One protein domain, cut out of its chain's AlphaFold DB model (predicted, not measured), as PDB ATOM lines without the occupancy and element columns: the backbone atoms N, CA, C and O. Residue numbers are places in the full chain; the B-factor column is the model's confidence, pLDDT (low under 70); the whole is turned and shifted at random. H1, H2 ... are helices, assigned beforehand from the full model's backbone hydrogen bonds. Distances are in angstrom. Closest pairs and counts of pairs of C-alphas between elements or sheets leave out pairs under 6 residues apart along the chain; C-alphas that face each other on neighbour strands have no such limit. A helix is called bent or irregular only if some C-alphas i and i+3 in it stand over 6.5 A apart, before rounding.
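This is residues 21 to 101 of the 206 residues of the protein "Fatty acid desaturase" of Pseudomonas syringae pv. actinidiae (UniProt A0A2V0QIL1). Five helices trace a flat, open frame: H2 to H5 run round an empty middle, H5's end meets H1 and H2, and residues 22 to 28 stick out. The printed part has 81 residues, 59 of them in the five named helices, H1 to H5 in order along the chain, with no named strand; the class is all helix. The whole is loose, radius of gyration of the C-alphas 16.3 A, spanning 47 by 35 by 12 A.

H1, residues 24 to 35, and H5, residues 87 to 101, touch only at their ends, C-alphas of Ala 35 and Thr 100 closest at 4.5 A. H2, residues 38 to 44, only just touches H5, with 3 pairs of C-alphas within 8 A, Thr 40 and Phe 99 closest at 5.8 A. H3, residues 51 to 55, touches H4, residues 64 to 83, at residues 66 to 70 alone, C-alphas of Leu 55 and Arg 67 closest at 6.2 A. H4 and H5 are close but not clearly touching, at a steep tilt of 61 degrees. Every O i to N i+4 pair is within hydrogen-bond range in H1, H2 and H4, but 9 of 11 in H5 and 0 of 1 in H3, where 2 of 2 O i to N i+3 pairs are.

H1 begins at C-alpha 24 (116.397, 199.292, 196.366). H4 measures 27.9 A. H5 ends at C-alpha 101 (129.054, 185.127, 189.676); it is only just irregular, C-alphas 93 and 96 being 6.6 A apart.

The printed part has no cut. Residues 45 to 50 have pLDDT under 70.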
ATOM      1  N   PRO A  21     122.414 198.200 201.501       92.31
ATOM      2  CA  PRO A  21     122.372 199.408 200.687       92.31
ATOM      3  C   PRO A  21     121.157 200.269 201.045       92.31
ATOM      4  O   PRO A  21     120.062 199.753 201.234       92.31
ATOM      5  N   LYS A  22     121.316 201.596 201.079       90.31
ATOM      6  CA  LYS A  22     120.259 202.513 201.558       90.31
ATOM      7  C   LYS A  22     118.941 202.450 200.779       90.31
ATOM      8  O   LYS A  22     117.906 202.817 201.316       90.31
ATOM      9  N   THR A  23     118.977 202.070 199.503       92.75
ATOM     10  CA  THR A  23     117.788 202.046 198.641       92.75
ATOM     11  C   THR A  23     117.790 200.823 197.737       92.75
ATOM     12  O   THR A  23     118.851 200.315 197.365       92.75
ATOM     13  N   ARG A  24     116.596 200.412 197.298       92.25
ATOM     14  CA  ARG A  24     116.397 199.292 196.366       92.25
ATOM     15  C   ARG A  24     117.176 199.460 195.055       92.25
ATOM     16  O   ARG A  24     117.759 198.506 194.552       92.25
ATOM     17  N   ILE A  25     117.241 200.686 194.529       94.31
ATOM     18  CA  ILE A  25     118.006 201.003 193.310       94.31
ATOM     19  C   ILE A  25     119.504 200.781 193.544       94.31
ATOM     20  O   ILE A  25     120.175 200.178 192.710       94.31
ATOM     21  N   ARG A  26     120.036 201.224 194.691       94.69
ATOM     22  CA  ARG A  26     121.450 201.011 195.036       94.69
ATOM     23  C   ARG A  26     121.767 199.537 195.250       94.69
ATOM     24  O   ARG A  26     122.847 199.111 194.861       94.69
ATOM     25  N   PHE A  27     120.841 198.772 195.823       94.56
ATOM     26  CA  PHE A  27     120.977 197.324 195.949       94.56
ATOM     27  C   PHE A  27     121.116 196.652 194.582       94.56
ATOM     28  O   PHE A  27     122.123 195.997 194.333       94.56
ATOM     29  N   TYR A  28     120.188 196.884 193.650       95.62
ATOM     30  CA  TYR A  28     120.294 196.290 192.312       95.62
ATOM     31  C   TYR A  28     121.492 196.805 191.511       95.62
ATOM     32  O   TYR A  28     122.135 196.025 190.816       95.62
ATOM     33  N   GLY A  29     121.843 198.089 191.638       96.25
ATOM     34  CA  GLY A  29     123.054 198.633 191.023       96.25
ATOM     35  C   GLY A  29     124.326 197.961 191.545       96.25
ATOM     36  O   GLY A  29     125.260 197.722 190.783       96.25
ATOM     37  N   LEU A  30     124.347 197.598 192.828       94.19
ATOM     38  CA  LEU A  30     125.444 196.852 193.430       94.19
ATOM     39  C   LEU A  30     125.513 195.411 192.902       94.19
ATOM     40  O   LEU A  30     126.597 194.978 192.521       94.19
ATOM     41  N   LEU A  31     124.373 194.717 192.784       95.31
ATOM     42  CA  LEU A  31     124.317 193.382 192.173       95.31
ATOM     43  C   LEU A  31     124.774 193.403 190.707       95.31
ATOM     44  O   LEU A  31     125.546 192.547 190.283       95.31
ATOM     45  N   LEU A  32     124.355 194.408 189.932       96.81
ATOM     46  CA  LEU A  32     124.803 194.576 188.549       96.81
ATOM     47  C   LEU A  32     126.319 194.801 188.480       96.81
ATOM     48  O   LEU A  32     127.002 194.211 187.647       96.81
ATOM     49  N   ARG A  33     126.863 195.625 189.381       95.25
ATOM     50  CA  ARG A  33     128.307 195.873 189.470       95.25
ATOM     51  C   ARG A  33     129.096 194.597 189.781       95.25
ATOM     52  O   ARG A  33     130.206 194.446 189.270       95.25
ATOM     53  N   ASP A  34     128.545 193.693 190.591       94.69
ATOM     54  CA  ASP A  34     129.146 192.377 190.826       94.69
ATOM     55  C   ASP A  34     129.059 191.484 189.601       94.69
ATOM     56  O   ASP A  34     130.070 190.910 189.221       94.69
ATOM     57  N   ALA A  35     127.894 191.418 188.952       95.94
ATOM     58  CA  ALA A  35     127.699 190.619 187.744       95.94
ATOM     59  C   ALA A  35     128.648 191.042 186.608       95.94
ATOM     60  O   ALA A  35     129.056 190.218 185.795       95.94
ATOM     61  N   LEU A  36     129.047 192.317 186.573       96.38
ATOM     62  CA  LEU A  36     130.044 192.853 185.642       96.38
ATOM     63  C   LEU A  36     131.499 192.695 186.130       96.38
ATOM     64  O   LEU A  36     132.429 193.107 185.443       96.38
ATOM     65  N   GLY A  37     131.718 192.158 187.331       92.19
ATOM     66  CA  GLY A  37     133.033 191.936 187.943       92.19
ATOM     67  C   GLY A  37     133.766 193.191 188.415       92.19
ATOM     68  O   GLY A  37     134.888 193.118 188.924       92.19
ATOM     69  N   VAL A  38     133.124 194.354 188.312       92.06
ATOM     70  CA  VAL A  38     133.708 195.649 188.678       92.06
ATOM     71  C   VAL A  38     133.995 195.715 190.178       92.06
ATOM     72  O   VAL A  38     135.049 196.210 190.573       92.06
ATOM     73  N   SER A  39     133.098 195.179 191.016       87.19
ATOM     74  CA  SER A  39     133.315 195.116 192.469       87.19
ATOM     75  C   SER A  39     134.609 194.378 192.808       87.19
ATOM     76  O   SER A  39     135.439 194.922 193.529       87.19
ATOM     77  N   THR A  40     134.805 193.185 192.242       85.56
ATOM     78  CA  THR A  40     135.985 192.340 192.480       85.56
ATOM     79  C   THR A  40     137.266 193.029 192.035       85.56
ATOM     80  O   THR A  40     138.255 193.014 192.757       85.56
ATOM     81  N   LEU A  41     137.256 193.705 190.883       84.56
ATOM     82  CA  LEU A  41     138.412 194.475 190.412       84.56
ATOM     83  C   LEU A  41     138.774 195.631 191.357       84.56
ATOM     84  O   LEU A  41     139.955 195.922 191.555       84.56
ATOM     85  N   MET A  42     137.776 196.276 191.964       81.38
ATOM     86  CA  MET A  42     138.005 197.326 192.960       81.38
ATOM     87  C   MET A  42     138.587 196.756 194.259       81.38
ATOM     88  O   MET A  42     139.551 197.318 194.779       81.38
ATOM     89  N   THR A  43     138.066 195.632 194.764       74.44
ATOM     90  CA  THR A  43     138.599 194.970 195.970       74.44
ATOM     91  C   THR A  43     139.936 194.279 195.734       74.44
ATOM     92  O   THR A  43     140.735 194.199 196.664       74.44
ATOM     93  N   LEU A  44     140.254 193.866 194.505       70.81
ATOM     94  CA  LEU A  44     141.577 193.346 194.153       70.81
ATOM     95  C   LEU A  44     142.685 194.390 194.318       70.81
ATOM     96  O   LEU A  44     143.840 194.048 194.521       70.81
ATOM     97  N   ARG A  45     142.374 195.687 194.312       60.34
ATOM     98  CA  ARG A  45     143.375 196.708 194.672       60.34
ATOM     99  C   ARG A  45     143.694 196.722 196.172       60.34
ATOM    100  O   ARG A  45     144.679 197.325 196.583       60.34
ATOM    101  N   SER A  46     142.886 196.026 196.967       58.53
ATOM    102  CA  SER A  46     142.977 195.871 198.418       58.53
ATOM    103  C   SER A  46     143.200 194.395 198.802       58.53
ATOM    104  O   SER A  46     142.731 193.953 199.850       58.53
ATOM    105  N   VAL A  47     143.887 193.601 197.954       55.12
ATOM    106  CA  VAL A  47     144.185 192.186 198.261       55.12
ATOM    107  C   VAL A  47     145.005 192.122 199.538       55.12
ATOM    108  O   VAL A  47     146.205 192.344 199.481       55.12
ATOM    109  N   ASN A  48     144.381 191.749 200.651       54.28
ATOM    110  CA  ASN A  48     145.091 191.188 201.799       54.28
ATOM    111  C   ASN A  48     144.683 189.733 202.085       54.28
ATOM    112  O   ASN A  48     145.471 189.019 202.691       54.28
ATOM    113  N   ASN A  49     143.534 189.247 201.581       54.44
ATOM    114  CA  ASN A  49     142.950 187.968 202.031       54.44
ATOM    115  C   ASN A  49     142.472 186.999 200.921       54.44
ATOM    116  O   ASN A  49     141.757 186.046 201.222       54.44
ATOM    117  N   PHE A  50     142.830 187.191 199.644       63.22
ATOM    118  CA  PHE A  50     142.320 186.325 198.563       63.22
ATOM    119  C   PHE A  50     143.277 185.164 198.231       63.22
ATOM    120  O   PHE A  50     144.168 185.303 197.395       63.22
ATOM    121  N   GLY A  51     143.105 184.009 198.882       71.38
ATOM    122  CA  GLY A  51     143.836 182.769 198.566       71.38
ATOM    123  C   GLY A  51     145.361 182.943 198.457       71.38
ATOM    124  O   GLY A  51     145.969 183.684 199.230       71.38
ATOM    125  N   LEU A  52     145.986 182.300 197.459       74.75
ATOM    126  CA  LEU A  52     147.430 182.426 197.199       74.75
ATOM    127  C   LEU A  52     147.861 183.861 196.843       74.75
ATOM    128  O   LEU A  52     149.011 184.219 197.081       74.75
ATOM    129  N   LEU A  53     146.959 184.708 196.331       75.12
ATOM    130  CA  LEU A  53     147.272 186.114 196.035       75.12
ATOM    131  C   LEU A  53     147.530 186.918 197.318       75.12
ATOM    132  O   LEU A  53     148.355 187.830 197.313       75.12
ATOM    133  N   GLY A  54     146.908 186.532 198.437       76.62
ATOM    134  CA  GLY A  54     147.182 187.098 199.762       76.62
ATOM    135  C   GLY A  54     148.629 186.885 200.232       76.62
ATOM    136  O   GLY A  54     149.152 187.672 201.021       76.62
ATOM    137  N   LEU A  55     149.340 185.885 199.698       82.81
ATOM    138  CA  LEU A  55     150.769 185.690 199.972       82.81
ATOM    139  C   LEU A  55     151.645 186.751 199.298       82.81
ATOM    140  O   LEU A  55     152.791 186.936 199.695       82.81
ATOM    141  N   PHE A  56     151.131 187.466 198.297       82.00
ATOM    142  CA  PHE A  56     151.837 188.537 197.583       82.00
ATOM    143  C   PHE A  56     151.299 189.932 197.928       82.00
ATOM    144  O   PHE A  56     151.828 190.938 197.459       82.00
ATOM    145  N   ALA A  57     150.286 189.996 198.793       80.31
ATOM    146  CA  ALA A  57     149.706 191.222 199.311       80.31
ATOM    147  C   ALA A  57     150.714 192.100 200.067       80.31
ATOM    148  O   ALA A  57     151.626 191.609 200.751       80.31
ATOM    149  N   ARG A  58     150.500 193.421 200.008       70.00
ATOM    150  CA  ARG A  58     151.242 194.389 200.826       70.00
ATOM    151  C   ARG A  58     150.853 194.204 202.296       70.00
ATOM    152  O   ARG A  58     149.698 194.378 202.654       70.00
ATOM    153  N   GLY A  59     151.826 193.870 203.145       72.00
ATOM    154  CA  GLY A  59     151.590 193.578 204.566       72.00
ATOM    155  C   GLY A  59     151.384 192.094 204.889       72.00
ATOM    156  O   GLY A  59     151.134 191.752 206.038       72.00
ATOM    157  N   SER A  60     151.527 191.195 203.909       78.94
ATOM    158  CA  SER A  60     151.513 189.752 204.167       78.94
ATOM    159  C   SER A  60     152.700 189.325 205.040       78.94
ATOM    160  O   SER A  60     153.851 189.600 204.688       78.94
ATOM    161  N   HIS A  61     152.427 188.585 206.120       82.38
ATOM    162  CA  HIS A  61     153.436 187.960 206.988       82.38
ATOM    163  C   HIS A  61     154.036 186.664 206.402       82.38
ATOM    164  O   HIS A  61     154.831 186.002 207.065       82.38
ATOM    165  N   ALA A  62     153.680 186.295 205.164       85.25
ATOM    166  CA  ALA A  62     154.182 185.089 204.508       85.25
ATOM    167  C   ALA A  62     155.709 185.116 204.340       85.25
ATOM    168  O   ALA A  62     156.285 186.127 203.905       85.25
ATOM    169  N   SER A  63     156.363 183.988 204.627       91.50
ATOM    170  CA  SER A  63     157.813 183.861 204.499       91.50
ATOM    171  C   SER A  63     158.253 183.915 203.029       91.50
ATOM    172  O   SER A  63     157.462 183.754 202.094       91.50
ATOM    173  N   ARG A  64     159.555 184.135 202.785       91.00
ATOM    174  CA  ARG A  64     160.107 184.078 201.417       91.00
ATOM    175  C   ARG A  64     159.945 182.689 200.797       91.00
ATOM    176  O   ARG A  64     159.777 182.590 199.584       91.00
ATOM    177  N   LEU A  65     160.015 181.640 201.620       93.38
ATOM    178  CA  LEU A  65     159.835 180.264 201.174       93.38
ATOM    179  C   LEU A  65     158.392 180.030 200.722       93.38
ATOM    180  O   LEU A  65     158.199 179.557 199.607       93.38
ATOM    181  N   ASP A  66     157.402 180.461 201.509       91.00
ATOM    182  CA  ASP A  66     155.977 180.313 201.165       91.00
ATOM    183  C   ASP A  66     155.656 180.965 199.822       91.00
ATOM    184  O   ASP A  66     154.999 180.372 198.971       91.00
ATOM    185  N   ARG A  67     156.188 182.171 199.584       91.06
ATOM    186  CA  ARG A  67     156.000 182.883 198.312       91.06
ATOM    187  C   ARG A  67     156.645 182.144 197.143       91.06
ATOM    188  O   ARG A  67     156.054 182.078 196.071       91.06
ATOM    189  N   ARG A  68     157.840 181.571 197.328       94.44
ATOM    190  CA  ARG A  68     158.517 180.768 196.293       94.44
ATOM    191  C   ARG A  68     157.760 179.484 195.984       94.44
ATOM    192  O   ARG A  68     157.575 179.181 194.812       94.44
ATOM    193  N   LEU A  69     157.300 178.771 197.010       94.19
ATOM    194  CA  LEU A  69     156.495 177.563 196.844       94.19
ATOM    195  C   LEU A  69     155.163 177.881 196.162       94.19
ATOM    196  O   LEU A  69     154.782 177.181 195.231       94.19
ATOM    197  N   ALA A  70     154.504 178.977 196.542       91.94
ATOM    198  CA  ALA A  70     153.286 179.437 195.886       91.94
ATOM    199  C   ALA A  70     153.520 179.791 194.410       91.94
ATOM    200  O   ALA A  70     152.742 179.371 193.560       91.94
ATOM    201  N   MET A  71     154.603 180.508 194.079       93.44
ATOM    202  CA  MET A  71     154.955 180.789 192.680       93.44
ATOM    203  C   MET A  71     155.245 179.507 191.900       93.44
ATOM    204  O   MET A  71     154.716 179.336 190.807       93.44
ATOM    205  N   ALA A  72     156.051 178.600 192.458       95.44
ATOM    206  CA  ALA A  72     156.373 177.327 191.822       95.44
ATOM    207  C   ALA A  72     155.108 176.496 191.570       95.44
ATOM    208  O   ALA A  72     154.935 175.967 190.477       95.44
ATOM    209  N   PHE A  73     154.193 176.450 192.540       94.38
ATOM    210  CA  PHE A  73     152.899 175.793 192.404       94.38
ATOM    211  C   PHE A  73     152.037 176.432 191.306       94.38
ATOM    212  O   PHE A  73     151.548 175.721 190.435       94.38
ATOM    213  N   ILE A  74     151.890 177.764 191.300       92.50
ATOM    214  CA  ILE A  74     151.105 178.486 190.284       92.50
ATOM    215  C   ILE A  74     151.671 178.239 188.882       92.50
ATOM    216  O   ILE A  74     150.908 177.965 187.959       92.50
ATOM    217  N   ILE A  75     152.997 178.296 188.721       95.00
ATOM    218  CA  ILE A  75     153.665 178.045 187.439       95.00
ATOM    219  C   ILE A  75     153.488 176.585 187.015       95.00
ATOM    220  O   ILE A  75     153.146 176.335 185.864       95.00
ATOM    221  N   ALA A  76     153.685 175.625 187.921       96.62
ATOM    222  CA  ALA A  76     153.559 174.205 187.608       96.62
ATOM    223  C   ALA A  76     152.123 173.835 187.210       96.62
ATOM    224  O   ALA A  76     151.913 173.196 186.181       96.62
ATOM    225  N   VAL A  77     151.128 174.276 187.985       94.38
ATOM    226  CA  VAL A  77     149.712 173.998 187.713       94.38
ATOM    227  C   VAL A  77     149.237 174.754 186.476       94.38
ATOM    228  O   VAL A  77     148.662 174.147 185.577       94.38
ATOM    229  N   GLY A  78     149.506 176.059 186.388       93.06
ATOM    230  CA  GLY A  78     149.120 176.870 185.233       93.06
ATOM    231  C   GLY A  78     149.790 176.397 183.942       93.06
ATOM    232  O   GLY A  78     149.133 176.298 182.906       93.06
ATOM    233  N   GLY A  79     151.072 176.032 184.015       95.19
ATOM    234  CA  GLY A  79     151.823 175.441 182.912       95.19
ATOM    235  C   GLY A  79     151.261 174.085 182.493       95.19
ATOM    236  O   GLY A  79     151.018 173.880 181.310       95.19
ATOM    237  N   GLY A  80     150.970 173.198 183.449       97.31
ATOM    238  CA  GLY A  80     150.361 171.892 183.179       97.31
ATOM    239  C   GLY A  80     148.982 171.999 182.521       97.31
ATOM    240  O   GLY A  80     148.728 171.333 181.523       97.31
ATOM    241  N   ILE A  81     148.122 172.893 183.018       95.88
ATOM    242  CA  ILE A  81     146.802 173.171 182.432       95.88
ATOM    243  C   ILE A  81     146.938 173.718 181.010       95.88
ATOM    244  O   ILE A  81     146.231 173.280 180.104       95.88
ATOM    245  N   THR A  82     147.853 174.666 180.802       94.12
ATOM    246  CA  THR A  82     148.092 175.249 179.474       94.12
ATOM    247  C   THR A  82     148.634 174.199 178.507       94.12
ATOM    248  O   THR A  82     148.202 174.150 177.360       94.12
ATOM    249  N   TRP A  83     149.528 173.325 178.974       96.88
ATOM    250  CA  TRP A  83     150.128 172.256 178.177       96.88
ATOM    251  C   TRP A  83     149.094 171.249 177.657       96.88
ATOM    252  O   TRP A  83     149.204 170.809 176.517       96.88
ATOM    253  N   VAL A  84     148.053 170.946 178.440       96.94
ATOM    254  CA  VAL A  84     146.931 170.093 177.997       96.94
ATOM    255  C   VAL A  84     145.819 170.863 177.265       96.94
ATOM    256  O   VAL A  84     144.782 170.286 176.954       96.94
ATOM    257  N   GLY A  85     146.005 172.159 176.990       94.50
ATOM    258  CA  GLY A  85     145.038 172.998 176.270       94.50
ATOM    259  C   GLY A  85     143.882 173.556 177.112       94.50
ATOM    260  O   GLY A  85     143.030 174.258 176.579       94.50
ATOM    261  N   GLY A  86     143.865 173.329 178.429       95.19
ATOM    262  CA  GLY A  86     142.768 173.726 179.327       95.19
ATOM    263  C   GLY A  86     142.776 175.196 179.767       95.19
ATOM    264  O   GLY A  86     142.012 175.585 180.650       95.19
ATOM    265  N   GLY A  87     143.655 176.034 179.206       93.19
ATOM    266  CA  GLY A  87     143.794 177.436 179.621       93.19
ATOM    267  C   GLY A  87     142.500 178.243 179.460       93.19
ATOM    268  O   GLY A  87     142.143 179.028 180.340       93.19
ATOM    269  N   TRP A  88     141.762 178.011 178.368       94.56
ATOM    270  CA  TRP A  88     140.474 178.671 178.128       94.56
ATOM    271  C   TRP A  88     139.377 178.162 179.065       94.56
ATOM    272  O   TRP A  88     138.586 178.963 179.561       94.56
ATOM    273  N   ASP A  89     139.370 176.867 179.378       95.12
ATOM    274  CA  ASP A  89     138.410 176.282 180.316       95.12
ATOM    275  C   ASP A  89     138.589 176.867 181.717       95.12
ATOM    276  O   ASP A  89     137.614 177.224 182.376       95.12
ATOM    277  N   VAL A  90     139.832 177.055 182.166       93.81
ATOM    278  CA  VAL A  90     140.100 177.734 183.441       93.81
ATOM    279  C   VAL A  90     139.620 179.178 183.418       93.81
ATOM    280  O   VAL A  90     138.996 179.634 184.378       93.81
ATOM    281  N   LEU A  91     139.866 179.906 182.329       92.19
ATOM    282  CA  LEU A  91     139.393 181.280 182.208       92.19
ATOM    283  C   LEU A  91     137.862 181.354 182.331       92.19
ATOM    284  O   LEU A  91     137.351 182.116 183.152       92.19
ATOM    285  N   TRP A  92     137.132 180.541 181.567       95.06
ATOM    286  CA  TRP A  92     135.671 180.622 181.482       95.06
ATOM    287  C   TRP A  92     134.925 179.938 182.626       95.06
ATOM    288  O   TRP A  92     133.864 180.419 183.015       95.06
ATOM    289  N   LEU A  93     135.452 178.844 183.179       94.69
ATOM    290  CA  LEU A  93     134.776 178.071 184.228       94.69
ATOM    291  C   LEU A  93     135.216 178.461 185.640       94.69
ATOM    292  O   LEU A  93     134.490 178.190 186.593       94.69
ATOM    293  N   TRP A  94     136.374 179.112 185.787       91.94
ATOM    294  CA  TRP A  94     136.911 179.476 187.099       91.94
ATOM    295  C   TRP A  94     137.119 180.975 187.249       91.94
ATOM    296  O   TRP A  94     136.531 181.580 188.142       91.94
ATOM    297  N   VAL A  95     137.924 181.597 186.383       90.56
ATOM    298  CA  VAL A  95     138.309 183.007 186.558       90.56
ATOM    299  C   VAL A  95     137.114 183.936 186.358       90.56
ATOM    300  O   VAL A  95     136.827 184.749 187.234       90.56
ATOM    301  N   VAL A  96     136.385 183.804 185.247       94.19
ATOM    302  CA  VAL A  96     135.209 184.640 184.969       94.19
ATOM    303  C   VAL A  96     134.147 184.471 186.071       94.19
ATOM    304  O   VAL A  96     133.799 185.483 186.684       94.19
ATOM    305  N   PRO A  97     133.700 183.251 186.442       94.62
ATOM    306  CA  PRO A  97     132.731 183.065 187.521       94.62
ATOM    307  C   PRO A  97     133.210 183.569 188.883       94.62
ATOM    308  O   PRO A  97     132.409 184.132 189.626       94.62
ATOM    309  N   ALA A  98     134.498 183.427 189.211       90.75
ATOM    310  CA  ALA A  98     135.050 183.959 190.456       90.75
ATOM    311  C   ALA A  98     134.964 185.491 190.527       90.75
ATOM    312  O   ALA A  98     134.845 186.045 191.618       90.75
ATOM    313  N   PHE A  99     135.006 186.176 189.381       92.19
ATOM    314  CA  PHE A  99     134.946 187.633 189.321       92.19
ATOM    315  C   PHE A  99     133.527 188.170 189.197       92.19
ATOM    316  O   PHE A  99     133.293 189.266 189.698       92.19
ATOM    317  N   THR A 100     132.608 187.434 188.565       94.06
ATOM    318  CA  THR A 100     131.263 187.929 188.228       94.06
ATOM    319  C   THR A 100     130.139 187.254 189.015       94.06
ATOM    320  O   THR A 100     129.261 187.924 189.553       94.06
ATOM    321  N   ILE A 101     130.158 185.924 189.117       94.00
ATOM    322  CA  ILE A 101     129.054 185.127 189.676       94.00
ATOM    323  C   ILE A 101     129.224 184.936 191.183       94.00
ATOM    324  O   ILE A 101     128.292 185.162 191.952       94.00
TER     325      ILE A 101